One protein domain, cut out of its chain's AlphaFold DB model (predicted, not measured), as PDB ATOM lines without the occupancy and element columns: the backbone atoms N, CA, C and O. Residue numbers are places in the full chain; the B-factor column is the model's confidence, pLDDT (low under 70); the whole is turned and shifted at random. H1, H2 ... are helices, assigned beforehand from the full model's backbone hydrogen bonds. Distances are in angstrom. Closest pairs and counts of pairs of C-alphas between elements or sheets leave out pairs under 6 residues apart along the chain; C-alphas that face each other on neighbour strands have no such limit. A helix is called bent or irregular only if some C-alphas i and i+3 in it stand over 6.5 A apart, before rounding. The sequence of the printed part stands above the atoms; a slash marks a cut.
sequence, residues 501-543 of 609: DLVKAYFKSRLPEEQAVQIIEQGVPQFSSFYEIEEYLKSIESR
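AT A GLANCE: This is residues 501 to 543 of the 609 residues of an uncharacterized protein of candidate division WOR-3 bacterium 4484_100 (UniProt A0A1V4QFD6). Three short helices lie with their centres in a triangle: H1 and H2 fold back on each other as a small helical hairpin, and the longest helix, H3, runs slantwise to H1 with a gap between them. The link from H2 to H3, residues 523 to 529, leads from the end of the hairpin across to the start of H3, and H3 touches neither helix of the hairpin but is near H1. The printed part has 43 residues with three named helices, in the order H1, H2, H3, and no named strand; its class is all helix. The whole is compact, with a radius of gyration of the C-alphas of 9.6 A, and its outline is rounded, with spans of 25 by 24 by 17 A.

IN THESE COORDINATES: Begin with the longest helix, H3, residues 530 to 543. Find C-alpha 530 at (-44.657, -0.952, -47.672); from there the helix runs 20.5 A to C-alpha 543 at (-57.664, 14.514, -44.379), and on the way you see x fall and y rise while z changes little. Go back next to the first printed residue for H1, residues 501 to 510, which begins at C-alpha 501, (-35.418, 7.510, -52.402). Its C-alphas run mainly toward lower x, and from first to last they cover 14.6 A. H2, residues 513 to 522, begins at C-alpha 513, (-47.586, 16.845, -57.899), and runs toward higher x and higher z; its first and last C-alphas are 14.4 A apart. None of the three helices is bent or irregular.

HOW THE PARTS SIT: Start from H3 and look toward H1. These two are close but not clearly touching, with 1 pair of C-alphas within 8 A. That pair is also their closest, the C-alphas of Val 503 and Ile 533, 7.8 A apart. Their lines stand at a steep tilt of 43 degrees, and they run the same way; their centres are 12.8 A apart. Now look from H1 to H2, which touch, with 4 pairs of C-alphas within 8 A. Their closest C-alphas are those of Lys 508 and Ala 516, 5.4 A apart, and their centres are 10.3 A apart. They run opposite ways at a shallow tilt of 31 degrees and form a helical hairpin. H2 and H3 are apart, though they follow each other in the chain. Along the backbones of H1 and H2, each O of residue i is within hydrogen-bond range of the N of residue i+4 wherever both lie inside the helix; in H3 this holds for 9 of 10 such pairs.

THE WHOLE: The printed residues run from 501 to 543 with no cut, and they form one domain within a full chain of 609 residues. The two C-alphas farthest apart are those of Glu 514, in H2, and Ser 528, in the link before H3, at 25.4 A. From the first printed C-alpha, Asp 501, to the last, Arg 543, the distance is 24.7 A. The link from H1 to H2 is tight, with 2 residues between the helices, Leu 511 and Pro 512. The link from H2 to H3 is short, with 7 residues between them, and no link is long. Look last at the B-factor column, which holds the pLDDT: its mean over the printed part is 78.6. H1 and H2 each have a mean of 83, and H3 has 72. Residues 541 to 543, which belong to H3, are under 70, where the model's confidence is low.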
ATOM      1  N   ASP A 501     -35.318   7.222 -50.968       87.69
ATOM      2  CA  ASP A 501     -35.418   7.510 -52.402       87.69
ATOM      3  C   ASP A 501     -36.611   6.795 -53.045       87.69
ATOM      4  O   ASP A 501     -37.363   7.425 -53.795       87.69
ATOM      5  N   LEU A 502     -36.836   5.526 -52.691       88.44
ATOM      6  CA  LEU A 502     -37.983   4.759 -53.164       88.44
ATOM      7  C   LEU A 502     -39.295   5.393 -52.706       88.44
ATOM      8  O   LEU A 502     -40.186   5.599 -53.524       88.44
ATOM      9  N   VAL A 503     -39.408   5.755 -51.427       85.44
ATOM     10  CA  VAL A 503     -40.632   6.366 -50.878       85.44
ATOM     11  C   VAL A 503     -40.950   7.689 -51.578       85.44
ATOM     12  O   VAL A 503     -42.098   7.945 -51.939       85.44
ATOM     13  N   LYS A 504     -39.931   8.513 -51.859       86.44
ATOM     14  CA  LYS A 504     -40.100   9.755 -52.635       86.44
ATOM     15  C   LYS A 504     -40.643   9.484 -54.034       86.44
ATOM     16  O   LYS A 504     -41.536  10.199 -54.487       86.44
ATOM     17  N   ALA A 505     -40.099   8.487 -54.731       81.75
ATOM     18  CA  ALA A 505     -40.586   8.094 -56.051       81.75
ATOM     19  C   ALA A 505     -42.017   7.537 -55.979       81.75
ATOM     20  O   ALA A 505     -42.851   7.878 -56.817       81.75
ATOM     21  N   TYR A 506     -42.324   6.772 -54.929       82.75
ATOM     22  CA  TYR A 506     -43.650   6.222 -54.668       82.75
ATOM     23  C   TYR A 506     -44.700   7.323 -54.488       82.75
ATOM     24  O   TYR A 506     -45.699   7.341 -55.204       82.75
ATOM     25  N   PHE A 507     -44.440   8.318 -53.634       83.12
ATOM     26  CA  PHE A 507     -45.349   9.453 -53.430       83.12
ATOM     27  C   PHE A 507     -45.568  10.269 -54.701       83.12
ATOM     28  O   PHE A 507     -46.707  10.602 -55.014       83.12
ATOM     29  N   LYS A 508     -44.512  10.531 -55.480       83.06
ATOM     30  CA  LYS A 508     -44.646  11.222 -56.773       83.06
ATOM     31  C   LYS A 508     -45.509  10.460 -57.778       83.06
ATOM     32  O   LYS A 508     -46.100  11.088 -58.647       83.06
ATOM     33  N   SER A 509     -45.559   9.131 -57.682       77.38
ATOM     34  CA  SER A 509     -46.382   8.299 -58.566       77.38
ATOM     35  C   SER A 509     -47.850   8.204 -58.134       77.38
ATOM     36  O   SER A 509     -48.702   7.908 -58.968       77.38
ATOM     37  N   ARG A 510     -48.151   8.441 -56.849       75.69
ATOM     38  CA  ARG A 510     -49.482   8.217 -56.257       75.69
ATOM     39  C   ARG A 510     -50.236   9.493 -55.887       75.69
ATOM     40  O   ARG A 510     -51.459   9.474 -55.885       75.69
ATOM     41  N   LEU A 511     -49.539  10.586 -55.586       77.62
ATOM     42  CA  LEU A 511     -50.145  11.842 -55.139       77.62
ATOM     43  C   LEU A 511     -50.114  12.917 -56.236       77.62
ATOM     44  O   LEU A 511     -49.224  12.897 -57.091       77.62
ATOM     45  N   PRO A 512     -51.026  13.909 -56.190       81.44
ATOM     46  CA  PRO A 512     -50.907  15.116 -57.002       81.44
ATOM     47  C   PRO A 512     -49.541  15.785 -56.806       81.44
ATOM     48  O   PRO A 512     -49.039  15.849 -55.682       81.44
ATOM     49  N   GLU A 513     -48.961  16.321 -57.884       78.06
ATOM     50  CA  GLU A 513     -47.586  16.845 -57.899       78.06
ATOM     51  C   GLU A 513     -47.319  17.851 -56.766       78.06
ATOM     52  O   GLU A 513     -46.326  17.730 -56.051       78.06
ATOM     53  N   GLU A 514     -48.247  18.780 -56.528       81.19
ATOM     54  CA  GLU A 514     -48.131  19.780 -55.459       81.19
ATOM     55  C   GLU A 514     -48.100  19.152 -54.054       81.19
ATOM     56  O   GLU A 514     -47.305  19.568 -53.210       81.19
ATOM     57  N   GLN A 515     -48.915  18.124 -53.802       81.06
ATOM     58  CA  GLN A 515     -48.959  17.436 -52.506       81.06
ATOM     59  C   GLN A 515     -47.711  16.576 -52.288       81.06
ATOM     60  O   GLN A 515     -47.126  16.593 -51.204       81.06
ATOM     61  N   ALA A 516     -47.264  15.868 -53.330       81.94
ATOM     62  CA  ALA A 516     -46.042  15.075 -53.279       81.94
ATOM     63  C   ALA A 516     -44.823  15.957 -52.969       81.94
ATOM     64  O   ALA A 516     -44.010  15.605 -52.116       81.94
ATOM     65  N   VAL A 517     -44.705  17.121 -53.623       85.00
ATOM     66  CA  VAL A 517     -43.612  18.074 -53.372       85.00
ATOM     67  C   VAL A 517     -43.653  18.587 -51.933       85.00
ATOM     68  O   VAL A 517     -42.627  18.533 -51.259       85.00
ATOM     69  N   GLN A 518     -44.823  18.987 -51.423       83.88
ATOM     70  CA  GLN A 518     -44.959  19.479 -50.046       83.88
ATOM     71  C   GLN A 518     -44.513  18.451 -48.997       83.88
ATOM     72  O   GLN A 518     -43.750  18.792 -48.093       83.88
ATOM     73  N   ILE A 519     -44.938  17.190 -49.121       81.88
ATOM     74  CA  ILE A 519     -44.555  16.124 -48.179       81.88
ATOM     75  C   ILE A 519     -43.048  15.844 -48.263       81.88
ATOM     76  O   ILE A 519     -42.380  15.661 -47.246       81.88
ATOM     77  N   ILE A 520     -42.488  15.840 -49.475       85.25
ATOM     78  CA  ILE A 520     -41.059  15.587 -49.682       85.25
ATOM     79  C   ILE A 520     -40.201  16.725 -49.109       85.25
ATOM     80  O   ILE A 520     -39.149  16.444 -48.531       85.25
ATOM     81  N   GLU A 521     -40.640  17.981 -49.230       84.88
ATOM     82  CA  GLU A 521     -39.960  19.155 -48.665       84.88
ATOM     83  C   GLU A 521     -40.018  19.199 -47.132       84.88
ATOM     84  O   GLU A 521     -39.053  19.623 -46.498       84.88
ATOM     85  N   GLN A 522     -41.107  18.717 -46.527       82.44
ATOM     86  CA  GLN A 522     -41.254  18.619 -45.067       82.44
ATOM     87  C   GLN A 522     -40.419  17.488 -44.442       82.44
ATOM     88  O   GLN A 522     -40.216  17.472 -43.228       82.44
ATOM     89  N   GLY A 523     -39.885  16.586 -45.268       80.06
ATOM     90  CA  GLY A 523     -39.114  15.426 -44.843       80.06
ATOM     91  C   GLY A 523     -39.962  14.158 -44.856       80.06
ATOM     92  O   GLY A 523     -40.978  14.053 -44.177       80.06
ATOM     93  N   VAL A 524     -39.520  13.173 -45.638       80.25
ATOM     94  CA  VAL A 524     -40.236  11.902 -45.795       80.25
ATOM     95  C   VAL A 524     -40.051  11.039 -44.541       80.25
ATOM     96  O   VAL A 524     -38.901  10.832 -44.137       80.25
ATOM     97  N   PRO A 525     -41.138  10.520 -43.935       78.94
ATOM     98  CA  PRO A 525     -41.044   9.600 -42.807       78.94
ATOM     99  C   PRO A 525     -40.243   8.340 -43.156       78.94
ATOM    100  O   PRO A 525     -40.183   7.920 -44.313       78.94
ATOM    101  N   GLN A 526     -39.633   7.719 -42.146       83.06
ATOM    102  CA  GLN A 526     -39.075   6.378 -42.307       83.06
ATOM    103  C   GLN A 526     -40.180   5.347 -42.109       83.06
ATOM    104  O   GLN A 526     -40.918   5.421 -41.130       83.06
ATOM    105  N   PHE A 527     -40.251   4.384 -43.021       83.19
ATOM    106  CA  PHE A 527     -41.236   3.311 -42.992       83.19
ATOM    107  C   PHE A 527     -40.531   1.971 -42.807       83.19
ATOM    108  O   PHE A 527     -39.510   1.694 -43.442       83.19
ATOM    109  N   SER A 528     -41.071   1.131 -41.928       75.25
ATOM    110  CA  SER A 528     -40.540  -0.208 -41.685       75.25
ATOM    111  C   SER A 528     -40.967  -1.199 -42.775       75.25
ATOM    112  O   SER A 528     -40.247  -2.160 -43.050       75.25
ATOM    113  N   SER A 529     -42.094  -0.926 -43.442       79.31
ATOM    114  CA  SER A 529     -42.669  -1.758 -44.498       79.31
ATOM    115  C   SER A 529     -43.478  -0.941 -45.510       79.31
ATOM    116  O   SER A 529     -43.883   0.189 -45.242       79.31
ATOM    117  N   PHE A 530     -43.757  -1.532 -46.673       76.25
ATOM    118  CA  PHE A 530     -44.657  -0.952 -47.672       76.25
ATOM    119  C   PHE A 530     -46.104  -0.812 -47.176       76.25
ATOM    120  O   PHE A 530     -46.812   0.068 -47.652       76.25
ATOM    121  N   TYR A 531     -46.537  -1.608 -46.192       75.19
ATOM    122  CA  TYR A 531     -47.879  -1.484 -45.611       75.19
ATOM    123  C   TYR A 531     -48.071  -0.155 -44.875       75.19
ATOM    124  O   TYR A 531     -49.111   0.480 -45.015       75.19
ATOM    125  N   GLU A 532     -47.045   0.306 -44.155       77.00
ATOM    126  CA  GLU A 532     -47.090   1.597 -43.455       77.00
ATOM    127  C   GLU A 532     -47.129   2.783 -44.431       77.00
ATOM    128  O   GLU A 532     -47.726   3.815 -44.132       77.00
ATOM    129  N   ILE A 533     -46.520   2.639 -45.617       77.50
ATOM    130  CA  ILE A 533     -46.584   3.655 -46.679       77.50
ATOM    131  C   ILE A 533     -48.022   3.786 -47.189       77.50
ATOM    132  O   ILE A 533     -48.524   4.900 -47.318       77.50
ATOM    133  N   GLU A 534     -48.690   2.660 -47.452       76.00
ATOM    134  CA  GLU A 534     -50.090   2.639 -47.893       76.00
ATOM    135  C   GLU A 534     -51.035   3.209 -46.828       76.00
ATOM    136  O   GLU A 534     -51.913   4.015 -47.135       76.00
ATOM    137  N   GLU A 535     -50.838   2.852 -45.558       73.00
ATOM    138  CA  GLU A 535     -51.612   3.407 -44.443       73.00
ATOM    139  C   GLU A 535     -51.422   4.927 -44.322       73.00
ATOM    140  O   GLU A 535     -52.389   5.679 -44.158       73.00
ATOM    141  N   TYR A 536     -50.187   5.403 -44.492       80.06
ATOM    142  CA  TYR A 536     -49.883   6.828 -44.503       80.06
ATOM    143  C   TYR A 536     -50.568   7.559 -45.666       80.06
ATOM    144  O   TYR A 536     -51.165   8.615 -45.445       80.06
ATOM    145  N   LEU A 537     -50.558   6.997 -46.879       74.81
ATOM    146  CA  LEU A 537     -51.246   7.577 -48.040       74.81
ATOM    147  C   LEU A 537     -52.762   7.675 -47.821       74.81
ATOM    148  O   LEU A 537     -53.338   8.746 -48.015       74.81
ATOM    149  N   LYS A 538     -53.393   6.620 -47.293       74.00
ATOM    150  CA  LYS A 538     -54.822   6.635 -46.924       74.00
ATOM    151  C   LYS A 538     -55.138   7.695 -45.862       74.00
ATOM    152  O   LYS A 538     -56.188   8.345 -45.893       74.00
ATOM    153  N   SER A 539     -54.217   7.918 -44.922       76.12
ATOM    154  CA  SER A 539     -54.358   8.973 -43.910       76.12
ATOM    155  C   SER A 539     -54.320  10.387 -44.508       76.12
ATOM    156  O   SER A 539     -54.906  11.309 -43.944       76.12
ATOM    157  N   ILE A 540     -53.659  10.574 -45.655       74.06
ATOM    158  CA  ILE A 540     -53.616  11.854 -46.369       74.06
ATOM    159  C   ILE A 540     -54.917  12.070 -47.144       74.06
ATOM    160  O   ILE A 540     -55.509  13.143 -47.040       74.06
ATOM    161  N   GLU A 541     -55.402  11.051 -47.855       62.50
ATOM    162  CA  GLU A 541     -56.651  11.120 -48.628       62.50
ATOM    163  C   GLU A 541     -57.870  11.416 -47.740       62.50
ATOM    164  O   GLU A 541     -58.710  12.250 -48.078       62.50
ATOM    165  N   SER A 542     -57.924  10.819 -46.545       53.41
ATOM    166  CA  SER A 542     -58.993  11.058 -45.560       53.41
ATOM    167  C   SER A 542     -58.964  12.456 -44.918       53.41
ATOM    168  O   SER A 542     -60.003  12.954 -44.479       53.41
ATOM    169  N   ARG A 543     -57.812  13.140 -44.906       55.28
ATOM    170  CA  ARG A 543     -57.664  14.514 -44.379       55.28
ATOM    171  C   ARG A 543     -58.118  15.603 -45.348       55.28
ATOM    172  O   ARG A 543     -58.263  16.753 -44.943       55.28
TER     173      ARG A 543